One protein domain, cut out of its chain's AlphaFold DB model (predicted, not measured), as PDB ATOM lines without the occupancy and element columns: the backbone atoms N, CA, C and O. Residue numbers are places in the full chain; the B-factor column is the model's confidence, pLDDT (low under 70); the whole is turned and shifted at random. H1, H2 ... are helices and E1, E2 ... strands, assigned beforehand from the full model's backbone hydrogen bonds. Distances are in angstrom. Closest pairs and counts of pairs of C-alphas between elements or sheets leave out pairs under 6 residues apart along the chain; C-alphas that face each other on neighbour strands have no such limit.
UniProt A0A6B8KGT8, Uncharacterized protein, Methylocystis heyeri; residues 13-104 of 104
ATOM      1  N   ALA A  13     -19.566  86.461 -28.904       81.38
ATOM      2  CA  ALA A  13     -19.335  86.780 -27.492       81.38
ATOM      3  C   ALA A  13     -18.436  85.746 -26.790       81.38
ATOM      4  O   ALA A  13     -17.743  86.084 -25.832       81.38
ATOM      5  N   LEU A  14     -18.420  84.500 -27.290       87.12
ATOM      6  CA  LEU A  14     -17.679  83.393 -26.688       87.12
ATOM      7  C   LEU A  14     -16.170  83.649 -26.673       87.12
ATOM      8  O   LEU A  14     -15.513  83.283 -25.706       87.12
ATOM      9  N   THR A  15     -15.630  84.298 -27.710       91.44
ATOM     10  CA  THR A  15     -14.205  84.651 -27.766       91.44
ATOM     11  C   THR A  15     -13.848  85.623 -26.645       91.44
ATOM     12  O   THR A  15     -12.977  85.315 -25.848       91.44
ATOM     13  N   TYR A  16     -14.587  86.725 -26.488       93.50
ATOM     14  CA  TYR A  16     -14.313  87.706 -25.427       93.50
ATOM     15  C   TYR A  16     -14.496  87.127 -24.019       93.50
ATOM     16  O   TYR A  16     -13.718  87.422 -23.113       93.50
ATOM     17  N   TYR A  17     -15.514  86.279 -23.841       93.69
ATOM     18  CA  TYR A  17     -15.709  85.520 -22.611       93.69
ATOM     19  C   TYR A  17     -14.496  84.623 -22.319       93.69
ATOM     20  O   TYR A  17     -13.938  84.674 -21.223       93.69
ATOM     21  N   ALA A  18     -14.068  83.820 -23.299       93.62
ATOM     22  CA  ALA A  18     -12.966  82.879 -23.143       93.62
ATOM     23  C   ALA A  18     -11.639  83.601 -22.894       93.62
ATOM     24  O   ALA A  18     -10.901  83.197 -22.000       93.62
ATOM     25  N   ASP A  19     -11.369  84.684 -23.619       95.38
ATOM     26  CA  ASP A  19     -10.172  85.509 -23.453       95.38
ATOM     27  C   ASP A  19     -10.110  86.091 -22.036       95.38
ATOM     28  O   ASP A  19      -9.088  85.972 -21.367       95.38
ATOM     29  N   CYS A  20     -11.228  86.616 -21.521       96.38
ATOM     30  CA  CYS A  20     -11.301  87.126 -20.152       96.38
ATOM     31  C   CYS A  20     -11.077  86.024 -19.102       96.38
ATOM     32  O   CYS A  20     -10.349  86.222 -18.130       96.38
ATOM     33  N   VAL A  21     -11.679  84.843 -19.285       95.56
ATOM     34  CA  VAL A  21     -11.480  83.700 -18.379       95.56
ATOM     35  C   VAL A  21     -10.035  83.192 -18.425       95.56
ATOM     36  O   VAL A  21      -9.491  82.824 -17.382       95.56
ATOM     37  N   ASN A  22      -9.415  83.154 -19.604       96.38
ATOM     38  CA  ASN A  22      -8.035  82.708 -19.777       96.38
ATOM     39  C   ASN A  22      -7.050  83.701 -19.156       96.38
ATOM     40  O   ASN A  22      -6.225  83.277 -18.355       96.38
ATOM     41  N   GLU A  23      -7.200  85.006 -19.407       97.44
ATOM     42  CA  GLU A  23      -6.374  86.035 -18.757       97.44
ATOM     43  C   GLU A  23      -6.493  85.945 -17.232       97.44
ATOM     44  O   GLU A  23      -5.480  85.910 -16.528       97.44
ATOM     45  N   ALA A  24      -7.715  85.790 -16.710       96.12
ATOM     46  CA  ALA A  24      -7.925  85.647 -15.278       96.12
ATOM     47  C   ALA A  24      -7.188  84.423 -14.708       96.12
ATOM     48  O   ALA A  24      -6.614  84.498 -13.622       96.12
ATOM     49  N   LYS A  25      -7.176  83.294 -15.424       94.00
ATOM     50  CA  LYS A  25      -6.445  82.083 -15.016       94.00
ATOM     51  C   LYS A  25      -4.932  82.282 -15.083       94.00
ATOM     52  O   LYS A  25      -4.252  81.986 -14.102       94.00
ATOM     53  N   ASP A  26      -4.426  82.816 -16.190       95.69
ATOM     54  CA  ASP A  26      -2.994  82.995 -16.446       95.69
ATOM     55  C   ASP A  26      -2.351  83.989 -15.466       95.69
ATOM     56  O   ASP A  26      -1.189  83.842 -15.084       95.69
ATOM     57  N   HIS A  27      -3.130  84.963 -14.992       93.69
ATOM     58  CA  HIS A  27      -2.702  85.957 -14.011       93.69
ATOM     59  C   HIS A  27      -3.135  85.649 -12.567       93.69
ATOM     60  O   HIS A  27      -2.974  86.505 -11.694       93.69
ATOM     61  N   PHE A  28      -3.655  84.447 -12.289       92.38
ATOM     62  CA  PHE A  28      -4.112  84.009 -10.959       92.38
ATOM     63  C   PHE A  28      -5.172  84.928 -10.316       92.38
ATOM     64  O   PHE A  28      -5.211  85.115  -9.100       92.38
ATOM     65  N   ARG A  29      -6.062  85.499 -11.130       93.56
ATOM     66  CA  ARG A  29      -7.189  86.366 -10.737       93.56
ATOM     67  C   ARG A  29      -8.516  85.606 -10.724       93.56
ATOM     68  O   ARG A  29      -9.541  86.095 -11.206       93.56
ATOM     69  N   VAL A  30      -8.473  84.390 -10.189       94.38
ATOM     70  CA  VAL A  30      -9.630  83.511 -10.018       94.38
ATOM     71  C   VAL A  30      -9.934  83.410  -8.530       94.38
ATOM     72  O   VAL A  30      -9.086  82.981  -7.750       94.38
ATOM     73  N   GLU A  31     -11.140  83.803  -8.132       95.38
ATOM     74  CA  GLU A  31     -11.601  83.705  -6.748       95.38
ATOM     75  C   GLU A  31     -12.671  82.615  -6.641       95.38
ATOM     76  O   GLU A  31     -13.671  82.631  -7.358       95.38
ATOM     77  N   HIS A  32     -12.468  81.669  -5.725       91.62
ATOM     78  CA  HIS A  32     -13.459  80.650  -5.398       91.62
ATOM     79  C   HIS A  32     -14.346  81.147  -4.254       91.62
ATOM     80  O   HIS A  32     -13.869  81.403  -3.149       91.62
ATOM     81  N   LEU A  33     -15.638  81.271  -4.532       89.38
ATOM     82  CA  LEU A  33     -16.704  81.534  -3.568       89.38
ATOM     83  C   LEU A  33     -17.482  80.225  -3.340       89.38
ATOM     84  O   LEU A  33     -17.384  79.311  -4.154       89.38
ATOM     85  N   ASP A  34     -18.285  80.131  -2.274       89.50
ATOM     86  CA  ASP A  34     -18.960  78.879  -1.857       89.50
ATOM     87  C   ASP A  34     -19.536  78.033  -3.007       89.50
ATOM     88  O   ASP A  34     -19.260  76.842  -3.106       89.50
ATOM     89  N   ARG A  35     -20.356  78.649  -3.865       91.50
ATOM     90  CA  ARG A  35     -21.020  77.992  -5.009       91.50
ATOM     91  C   ARG A  35     -20.708  78.651  -6.349       91.50
ATOM     92  O   ARG A  35     -21.388  78.379  -7.328       91.50
ATOM     93  N   HIS A  36     -19.720  79.544  -6.378       92.69
ATOM     94  CA  HIS A  36     -19.418  80.328  -7.571       92.69
ATOM     95  C   HIS A  36     -17.911  80.508  -7.751       92.69
ATOM     96  O   HIS A  36     -17.172  80.622  -6.776       92.69
ATOM     97  N   VAL A  37     -17.457  80.622  -8.993       95.25
ATOM     98  CA  VAL A  37     -16.114  81.098  -9.335       95.25
ATOM     99  C   VAL A  37     -16.224  82.478  -9.953       95.25
ATOM    100  O   VAL A  37     -17.017  82.694 -10.866       95.25
ATOM    101  N   LEU A  38     -15.401  83.403  -9.470       96.19
ATOM    102  CA  LEU A  38     -15.256  84.738 -10.025       96.19
ATOM    103  C   LEU A  38     -13.950  84.824 -10.823       96.19
ATOM    104  O   LEU A  38     -12.864  84.655 -10.273       96.19
ATOM    105  N   TYR A  39     -14.059  85.140 -12.108       97.06
ATOM    106  CA  TYR A  39     -12.934  85.436 -12.992       97.06
ATOM    107  C   TYR A  39     -12.850  86.942 -13.201       97.06
ATOM    108  O   TYR A  39     -13.864  87.561 -13.531       97.06
ATOM    109  N   ARG A  40     -11.667  87.540 -13.031       97.31
ATOM    110  CA  ARG A  40     -11.452  88.970 -13.289       97.31
ATOM    111  C   ARG A  40     -10.383  89.191 -14.345       97.31
ATOM    112  O   ARG A  40      -9.226  88.864 -14.095       97.31
ATOM    113  N   CYS A  41     -10.764  89.850 -15.435       97.31
ATOM    114  CA  CYS A  41      -9.825  90.341 -16.435       97.31
ATOM    115  C   CYS A  41      -9.737  91.863 -16.461       97.31
ATOM    116  O   CYS A  41     -10.651  92.559 -16.010       97.31
ATOM    117  N   HIS A  42      -8.618  92.382 -16.964       96.69
ATOM    118  CA  HIS A  42      -8.301  93.812 -16.968       96.69
ATOM    119  C   HIS A  42      -7.719  94.244 -18.314       96.69
ATOM    120  O   HIS A  42      -7.346  93.412 -19.127       96.69
ATOM    121  N   ASN A  43      -7.602  95.556 -18.522       94.00
ATOM    122  CA  ASN A  43      -6.901  96.158 -19.658       94.00
ATOM    123  C   ASN A  43      -7.432  95.685 -21.021       94.00
ATOM    124  O   ASN A  43      -8.602  95.929 -21.302       94.00
ATOM    125  N   ASP A  44      -6.597  95.084 -21.870       96.00
ATOM    126  CA  ASP A  44      -6.879  94.875 -23.294       96.00
ATOM    127  C   ASP A  44      -8.036  93.896 -23.521       96.00
ATOM    128  O   ASP A  44      -8.953  94.191 -24.292       96.00
ATOM    129  N   GLU A  45      -8.069  92.783 -22.786       96.88
ATOM    130  CA  GLU A  45      -9.144  91.790 -22.843       96.88
ATOM    131  C   GLU A  45     -10.466  92.399 -22.359       96.88
ATOM    132  O   GLU A  45     -11.514  92.268 -23.002       96.88
ATOM    133  N   ALA A  46     -10.412  93.151 -21.256       97.50
ATOM    134  CA  ALA A  46     -11.582  93.832 -20.717       97.50
ATOM    135  C   ALA A  46     -12.083  94.960 -21.633       97.50
ATOM    136  O   ALA A  46     -13.291  95.124 -21.811       97.50
ATOM    137  N   LEU A  47     -11.180  95.722 -22.251       97.75
ATOM    138  CA  LEU A  47     -11.487  96.762 -23.232       97.75
ATOM    139  C   LEU A  47     -12.170  96.159 -24.460       97.75
ATOM    140  O   LEU A  47     -13.184  96.683 -24.933       97.75
ATOM    141  N   ALA A  48     -11.625  95.058 -24.978       96.69
ATOM    142  CA  ALA A  48     -12.178  94.349 -26.121       96.69
ATOM    143  C   ALA A  48     -13.614  93.890 -25.833       96.69
ATOM    144  O   ALA A  48     -14.519  94.177 -26.630       96.69
ATOM    145  N   TYR A  49     -13.844  93.279 -24.666       96.44
ATOM    146  CA  TYR A  49     -15.172  92.819 -24.267       96.44
ATOM    147  C   TYR A  49     -16.131  93.989 -24.005       96.44
ATOM    148  O   TYR A  49     -17.233  94.026 -24.554       96.44
ATOM    149  N   PHE A  50     -15.702  95.015 -23.265       97.12
ATOM    150  CA  PHE A  50     -16.497  96.221 -23.017       97.12
ATOM    151  C   PHE A  50     -16.963  96.876 -24.325       97.12
ATOM    152  O   PHE A  50     -18.132  97.255 -24.461       97.12
ATOM    153  N   ASN A  51     -16.079  96.977 -25.319       95.88
ATOM    154  CA  ASN A  51     -16.409  97.521 -26.635       95.88
ATOM    155  C   ASN A  51     -17.353  96.619 -27.430       95.88
ATOM    156  O   ASN A  51     -18.252  97.129 -28.102       95.88
ATOM    157  N   PHE A  52     -17.172  95.299 -27.359       94.69
ATOM    158  CA  PHE A  52     -18.116  94.350 -27.942       94.69
ATOM    159  C   PHE A  52     -19.521  94.546 -27.360       94.69
ATOM    160  O   PHE A  52     -20.453  94.754 -28.132       94.69
ATOM    161  N   LEU A  53     -19.662  94.589 -26.031       94.31
ATOM    162  CA  LEU A  53     -20.955  94.786 -25.364       94.31
ATOM    163  C   LEU A  53     -21.640  96.081 -25.826       94.31
ATOM    164  O   LEU A  53     -22.837  96.081 -26.108       94.31
ATOM    165  N   GLY A  54     -20.876  97.167 -25.980       93.81
ATOM    166  CA  GLY A  54     -21.397  98.433 -26.504       93.81
ATOM    167  C   GLY A  54     -21.895  98.335 -27.947       93.81
ATOM    168  O   GLY A  54     -22.981  98.818 -28.259       93.81
ATOM    169  N   ARG A  55     -21.142  97.667 -28.832       93.75
ATOM    170  CA  ARG A  55     -21.569  97.426 -30.226       93.75
ATOM    171  C   ARG A  55     -22.785  96.503 -30.317       93.75
ATOM    172  O   ARG A  55     -23.588  96.658 -31.230       93.75
ATOM    173  N   SER A  56     -22.932  95.590 -29.360       90.06
ATOM    174  CA  SER A  56     -24.082  94.692 -29.224       90.06
ATOM    175  C   SER A  56     -25.309  95.369 -28.598       90.06
ATOM    176  O   SER A  56     -26.337  94.722 -28.411       90.06
ATOM    177  N   GLY A  57     -25.233  96.670 -28.290       89.81
ATOM    178  CA  GLY A  57     -26.363  97.459 -27.798       89.81
ATOM    179  C   GLY A  57     -26.643  97.308 -26.302       89.81
ATOM    180  O   GLY A  57     -27.724  97.695 -25.850       89.81
ATOM    181  N   GLN A  58     -25.700  96.765 -25.523       91.38
ATOM    182  CA  GLN A  58     -25.816  96.786 -24.065       91.38
ATOM    183  C   GLN A  58     -25.768  98.236 -23.574       91.38
ATOM    184  O   GLN A  58     -24.994  99.055 -24.074       91.38
ATOM    185  N   ARG A  59     -26.631  98.562 -22.609       91.44
ATOM    186  CA  ARG A  59     -26.752  99.926 -22.085       91.44
ATOM    187  C   ARG A  59     -25.585 100.262 -21.167       91.44
ATOM    188  O   ARG A  59     -25.135  99.415 -20.398       91.44
ATOM    189  N   ASP A  60     -25.179 101.522 -21.229       96.19
ATOM    190  CA  ASP A  60     -24.219 102.106 -20.302       96.19
ATOM    191  C   ASP A  60     -24.927 102.467 -18.993       96.19
ATOM    192  O   ASP A  60     -25.914 103.207 -18.991       96.19
ATOM    193  N   GLU A  61     -24.394 101.978 -17.879       97.00
ATOM    194  CA  GLU A  61     -24.781 102.400 -16.537       97.00
ATOM    195  C   GLU A  61     -23.632 103.186 -15.913       97.00
ATOM    196  O   GLU A  61     -22.535 102.664 -15.722       97.00
ATOM    197  N   LYS A  62     -23.859 104.466 -15.621       97.38
ATOM    198  CA  LYS A  62     -22.853 105.306 -14.976       97.38
ATOM    199  C   LYS A  62     -23.051 105.277 -13.468       97.38
ATOM    200  O   LYS A  62     -24.107 105.679 -12.987       97.38
ATOM    201  N   GLU A  63     -22.010 104.908 -12.733       97.75
ATOM    202  CA  GLU A  63     -22.006 104.936 -11.272       97.75
ATOM    203  C   GLU A  63     -20.827 105.769 -10.756       97.75
ATOM    204  O   GLU A  63     -19.706 105.686 -11.265       97.75
ATOM    205  N   THR A  64     -21.074 106.552  -9.708       97.56
ATOM    206  CA  THR A  64     -20.021 107.219  -8.937       97.56
ATOM    207  C   THR A  64     -19.786 106.417  -7.667       97.56
ATOM    208  O   THR A  64     -20.707 106.232  -6.873       97.56
ATOM    209  N   GLN A  65     -18.558 105.957  -7.471       95.94
ATOM    210  CA  GLN A  65     -18.129 105.187  -6.309       95.94
ATOM    211  C   GLN A  65     -17.013 105.943  -5.567       95.94
ATOM    212  O   GLN A  65     -16.404 106.850  -6.138       95.94
ATOM    213  N   PRO A  66     -16.703 105.589  -4.303       96.62
ATOM    214  CA  PRO A  66     -15.628 106.244  -3.552       96.62
ATOM    215  C   PRO A  66     -14.262 106.211  -4.250       96.62
ATOM    216  O   PRO A  66     -13.447 107.093  -4.019       96.62
ATOM    217  N   THR A  67     -14.022 105.211  -5.100       95.88
ATOM    218  CA  THR A  67     -12.770 105.006  -5.843       95.88
ATOM    219  C   THR A  67     -12.764 105.646  -7.235       95.88
ATOM    220  O   THR A  67     -11.812 105.454  -7.982       95.88
ATOM    221  N   GLY A  68     -13.840 106.327  -7.640       97.38
ATOM    222  CA  GLY A  68     -13.924 106.961  -8.953       97.38
ATOM    223  C   GLY A  68     -15.279 106.827  -9.642       97.38
ATOM    224  O   GLY A  68     -16.274 106.382  -9.071       97.38
ATOM    225  N   VAL A  69     -15.318 107.231 -10.905       98.19
ATOM    226  CA  VAL A  69     -16.513 107.215 -11.750       98.19
ATOM    227  C   VAL A  69     -16.372 106.131 -12.802       98.19
ATOM    228  O   VAL A  69     -15.391 106.096 -13.547       98.19
ATOM    229  N   PHE A  70     -17.388 105.282 -12.901       98.44
ATOM    230  CA  PHE A  70     -17.381 104.097 -13.742       98.44
ATOM    231  C   PHE A  70     -18.535 104.120 -14.738       98.44
ATOM    232  O   PHE A  70     -19.623 104.617 -14.446       98.44
ATOM    233  N   ILE A  71     -18.293 103.545 -15.912       98.25
ATOM    234  CA  ILE A  71     -19.326 103.135 -16.859       98.25
ATOM    235  C   ILE A  71     -19.349 101.614 -16.866       98.25
ATOM    236  O   ILE A  71     -18.338 100.992 -17.179       98.25
ATOM    237  N   PHE A  72     -20.492 101.023 -16.552       97.94
ATOM    238  CA  PHE A  72     -20.721  99.588 -16.541       97.94
ATOM    239  C   PHE A  72     -21.519  99.142 -17.765       97.94
ATOM    240  O   PHE A  72     -22.397  99.853 -18.251       97.94
ATOM    241  N   ARG A  73     -21.220  97.928 -18.232       97.00
ATOM    242  CA  ARG A  73     -22.000  97.183 -19.226       97.00
ATOM    243  C   ARG A  73     -22.181  95.755 -18.740       97.00
ATOM    244  O   ARG A  73     -21.207  95.084 -18.408       97.00
ATOM    245  N   VAL A  74     -23.424  95.296 -18.694       94.25
ATOM    246  CA  VAL A  74     -23.770  93.964 -18.185       94.25
ATOM    247  C   VAL A  74     -23.412  92.883 -19.206       94.25
ATOM    248  O   VAL A  74     -23.657  93.046 -20.398       94.25
ATOM    249  N   ILE A  75     -22.873  91.769 -18.711       92.62
ATOM    250  CA  ILE A  75     -22.794  90.488 -19.416       92.62
ATOM    251  C   ILE A  75     -23.954  89.652 -18.871       92.62
ATOM    252  O   ILE A  75     -23.921  89.223 -17.712       92.62
ATOM    253  N   ARG A  76     -25.033  89.485 -19.643       86.31
ATOM    254  CA  ARG A  76     -26.287  88.938 -19.100       86.31
ATOM    255  C   ARG A  76     -26.086  87.553 -18.497       86.31
ATOM    256  O   ARG A  76     -25.533  86.661 -19.127       86.31
ATOM    257  N   GLY A  77     -26.545  87.399 -17.255       85.75
ATOM    258  CA  GLY A  77     -26.467  86.145 -16.504       85.75
ATOM    259  C   GLY A  77     -25.061  85.738 -16.053       85.75
ATOM    260  O   GLY A  77     -24.945  84.718 -15.390       85.75
ATOM    261  N   LYS A  78     -24.014  86.505 -16.389       91.94
ATOM    262  CA  LYS A  78     -22.616  86.129 -16.131       91.94
ATOM    263  C   LYS A  78     -21.802  87.184 -15.397       91.94
ATOM    264  O   LYS A  78     -20.855  86.827 -14.721       91.94
ATOM    265  N   GLY A  79     -22.122  88.472 -15.485       93.88
ATOM    266  CA  GLY A  79     -21.349  89.497 -14.779       93.88
ATOM    267  C   GLY A  79     -21.444  90.869 -15.424       93.88
ATOM    268  O   GLY A  79     -22.493  91.243 -15.950       93.88
ATOM    269  N   ARG A  80     -20.361  91.648 -15.375       96.06
ATOM    270  CA  ARG A  80     -20.291  92.963 -16.033       96.06
ATOM    271  C   ARG A  80     -18.858  93.390 -16.326       96.06
ATOM    272  O   ARG A  80     -17.926  93.043 -15.602       96.06
ATOM    273  N   CYS A  81     -18.722  94.213 -17.356       97.75
ATOM    274  CA  CYS A  81     -17.525  94.984 -17.650       97.75
ATOM    275  C   CYS A  81     -17.677  96.425 -17.165       97.75
ATOM    276  O   CYS A  81     -18.790  96.945 -17.056       97.75
ATOM    277  N   TRP A  82     -16.553  97.076 -16.902       98.06
ATOM    278  CA  TRP A  82     -16.468  98.446 -16.437       98.06
ATOM    279  C   TRP A  82     -15.337  99.209 -17.119       98.06
ATOM    280  O   TRP A  82     -14.308  98.643 -17.484       98.06
ATOM    281  N   ASN A  83     -15.544 100.515 -17.255       98.44
ATOM    282  CA  ASN A  83     -14.539 101.503 -17.616       98.44
ATOM    283  C   ASN A  83     -14.495 102.573 -16.521       98.44
ATOM    284  O   ASN A  83     -15.493 103.263 -16.307       98.44
ATOM    285  N   MET A  84     -13.363 102.717 -15.837       97.94
ATOM    286  CA  MET A  84     -13.119 103.827 -14.921       97.94
ATOM    287  C   MET A  84     -12.734 105.058 -15.743       97.94
ATOM    288  O   MET A  84     -11.644 105.108 -16.311       97.94
ATOM    289  N   ILE A  85     -13.630 106.045 -15.781       98.12
ATOM    290  CA  ILE A  85     -13.465 107.285 -16.553       98.12
ATOM    291  C   ILE A  85     -12.908 108.443 -15.724       98.12
ATOM    292  O   ILE A  85     -12.419 109.423 -16.285       98.12
ATOM    293  N   ALA A  86     -12.974 108.344 -14.396       98.12
ATOM    294  CA  ALA A  86     -12.288 109.252 -13.487       98.12
ATOM    295  C   ALA A  86     -11.916 108.537 -12.183       98.12
ATOM    296  O   ALA A  86     -12.672 107.672 -11.745       98.12
ATOM    297  N   ASP A  87     -10.786 108.897 -11.574       97.44
ATOM    298  CA  ASP A  87     -10.374 108.411 -10.245       97.44
ATOM    299  C   ASP A  87     -11.090 109.162  -9.100       97.44
ATOM    300  O   ASP A  87     -11.943 110.025  -9.339       97.44
ATOM    301  N   GLU A  88     -10.761 108.848  -7.841       96.62
ATOM    302  CA  GLU A  88     -11.386 109.481  -6.672       96.62
ATOM    303  C   GLU A  88     -11.127 110.994  -6.541       96.62
ATOM    304  O   GLU A  88     -11.889 111.692  -5.871       96.62
ATOM    305  N   VAL A  89     -10.082 111.525  -7.189       96.88
ATOM    306  CA  VAL A  89      -9.763 112.965  -7.205       96.88
ATOM    307  C   VAL A  89     -10.261 113.659  -8.479       96.88
ATOM    308  O   VAL A  89      -9.981 114.840  -8.695       96.88
ATOM    309  N   GLY A  90     -11.021 112.949  -9.318       95.31
ATOM    310  CA  GLY A  90     -11.621 113.472 -10.541       95.31
ATOM    311  C   GLY A  90     -10.653 113.593 -11.718       95.31
ATOM    312  O   GLY A  90     -10.982 114.261 -12.702       95.31
ATOM    313  N   ARG A  91      -9.466 112.976 -11.657       97.56
ATOM    314  CA  ARG A  91      -8.566 112.919 -12.813       97.56
ATOM    315  C   ARG A  91      -9.135 111.945 -13.838       97.56
ATOM    316  O   ARG A  91      -9.610 110.880 -13.449       97.56
ATOM    317  N   PRO A  92      -9.081 112.281 -15.136       97.12
ATOM    318  CA  PRO A  92      -9.580 111.401 -16.177       97.12
ATOM    319  C   PRO A  92      -8.762 110.111 -16.216       97.12
ATOM    320  O   PRO A  92      -7.532 110.143 -16.240       97.12
ATOM    321  N   MET A  93      -9.471 108.991 -16.264       96.56
ATOM    322  CA  MET A  93      -8.911 107.648 -16.365       96.56
ATOM    323  C   MET A  93      -9.498 106.948 -17.592       96.56
ATOM    324  O   MET A  93     -10.509 107.373 -18.149       96.56
ATOM    325  N   SER A  94      -8.845 105.877 -18.029       95.25
ATOM    326  CA  SER A  94      -9.398 104.970 -19.037       95.25
ATOM    327  C   SER A  94      -8.910 103.554 -18.759       95.25
ATOM    328  O   SER A  94      -8.138 102.981 -19.524       95.25
ATOM    329  N   THR A  95      -9.295 103.027 -17.598       97.06
ATOM    330  CA  THR A  95      -8.937 101.666 -17.173       97.06
ATOM    331  C   THR A  95     -10.151 100.766 -17.287       97.06
ATOM    332  O   THR A  95     -11.253 101.165 -16.913       97.06
ATOM    333  N   TYR A  96      -9.939  99.547 -17.770       98.19
ATOM    334  CA  TYR A  96     -11.003  98.594 -18.039       98.19
ATOM    335  C   TYR A  96     -10.842  97.353 -17.179       98.19
ATOM    336  O   TYR A  96      -9.725  96.894 -16.924       98.19
ATOM    337  N   GLY A  97     -11.970  96.782 -16.789       98.06
ATOM    338  CA  GLY A  97     -12.014  95.457 -16.202       98.06
ATOM    339  C   GLY A  97     -13.354  94.797 -16.440       98.06
ATOM    340  O   GLY A  97     -14.357  95.455 -16.703       98.06
ATOM    341  N   CYS A  98     -13.374  93.481 -16.347       97.81
ATOM    342  CA  CYS A  98     -14.602  92.710 -16.333       97.81
ATOM    343  C   CYS A  98     -14.525  91.687 -15.219       97.81
ATOM    344  O   CYS A  98     -13.445  91.244 -14.829       97.81
ATOM    345  N   PHE A  99     -15.691  91.302 -14.719       96.62
ATOM    346  CA  PHE A  99     -15.800  90.094 -13.930       96.62
ATOM    347  C   PHE A  99     -16.888  89.185 -14.479       96.62
ATOM    348  O   PHE A  99     -17.922  89.654 -14.964       96.62
ATOM    349  N   ILE A 100     -16.627  87.889 -14.376       95.94
ATOM    350  CA  ILE A 100     -17.497  86.800 -14.802       95.94
ATOM    351  C   ILE A 100     -17.700  85.878 -13.601       95.94
ATOM    352  O   ILE A 100     -16.741  85.543 -12.912       95.94
ATOM    353  N   ILE A 101     -18.944  85.489 -13.356       95.12
ATOM    354  CA  ILE A 101     -19.394  84.609 -12.286       95.12
ATOM    355  C   ILE A 101     -19.923  83.335 -12.942       95.12
ATOM    356  O   ILE A 101     -20.831  83.390 -13.771       95.12
ATOM    357  N   GLU A 102     -19.352  82.200 -12.557       90.69
ATOM    358  CA  GLU A 102     -19.793  80.867 -12.969       90.69
ATOM    359  C   GLU A 102     -20.231  80.060 -11.750       90.69
ATOM    360  O   GLU A 102     -19.554  80.093 -10.725       90.69
ATOM    361  N   ASP A 103     -21.335  79.326 -11.865       86.94
ATOM    362  CA  ASP A 103     -21.792  78.388 -10.836       86.94
ATOM    363  C   ASP A 103     -20.915  77.119 -10.836       86.94
ATOM    364  O   ASP A 103     -20.432  76.697 -11.892       86.94
ATOM    365  N   ILE A 104     -20.715  76.507  -9.659       76.38
ATOM    366  CA  ILE A 104     -19.971  75.239  -9.473       76.38
ATOM    367  C   ILE A 104     -20.921  74.104  -9.095       76.38
ATOM    368  O   ILE A 104     -21.774  74.326  -8.202       76.38
TER     369      ILE A 104
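Overview. This is residues 13 to 104 of the 104 residues of an uncharacterized protein of Methylocystis heyeri (UniProt A0A6B8KGT8). One twisted sheet of six strands has two helices, H1 and H2, side by side over one face; the other face is bare. The long strand E6 runs through the middle of the sheet along the longest axis. The 92 printed residues hold H1 E1 E2 H2 E3 E4 E5 E6 in chain order; the sheet, E1 E2 E6 E5 E4 E3, is all antiparallel. The class is mixed, helices and strands, and the whole is compact, with a radius of gyration of the C-alphas of 13.1 A and spans of 38 by 27 by 21 A.

Along the chain. Find E6, residues 92 to 103, from C-alpha 92 at (-9.580, 111.401, -16.177) to C-alpha 103 at (-21.792, 78.388, -10.836), 35.6 A. Beside it look for E5, residues 79 to 87, 22.3 A, which bends by 52 degrees at residue 84, then E4, 68 to 75, 21.4 A, and E3, 61 to 65. On its other side find E2, 36 to 42, 19.8 A, and E1, 30 to 33. H1, 13 to 26, 20.1 A, starts at (-19.335, 86.780, -27.492); H2 is 43 to 55, 18.1 A.

Arrangement. E3 E4 E5 E6 form a meander, each strand the antiparallel neighbour of the one before; see N 63 and O 70 at 3.0 A, N 73 and O 81 at 2.9 A, N 82 and O 97 at 2.7 A. E2 and E6 are antiparallel neighbours, with N 39 and O 100 within hydrogen-bond range at 2.8 A, and the hairpin E1 and E2 has N 31 and O 38 at 2.9 A. H1 and H2 are on the same face, two layers with the sheet, at heights of 8.7 A and 7.7 A, and run across the strands. They touch, closest at the C-alphas of Tyr 16 and Tyr 49, 5.3 A, at a shallow tilt of 18 degrees, opposite ways. In both, every O i to N i+4 pair is within hydrogen-bond range.

Size, cuts and confidence. The C-alphas of Arg 91 and Ile 104, the two farthest apart, are 39.5 A apart. The printed part has no cut, its links are tight, and no printed residue is under 70 in pLDDT.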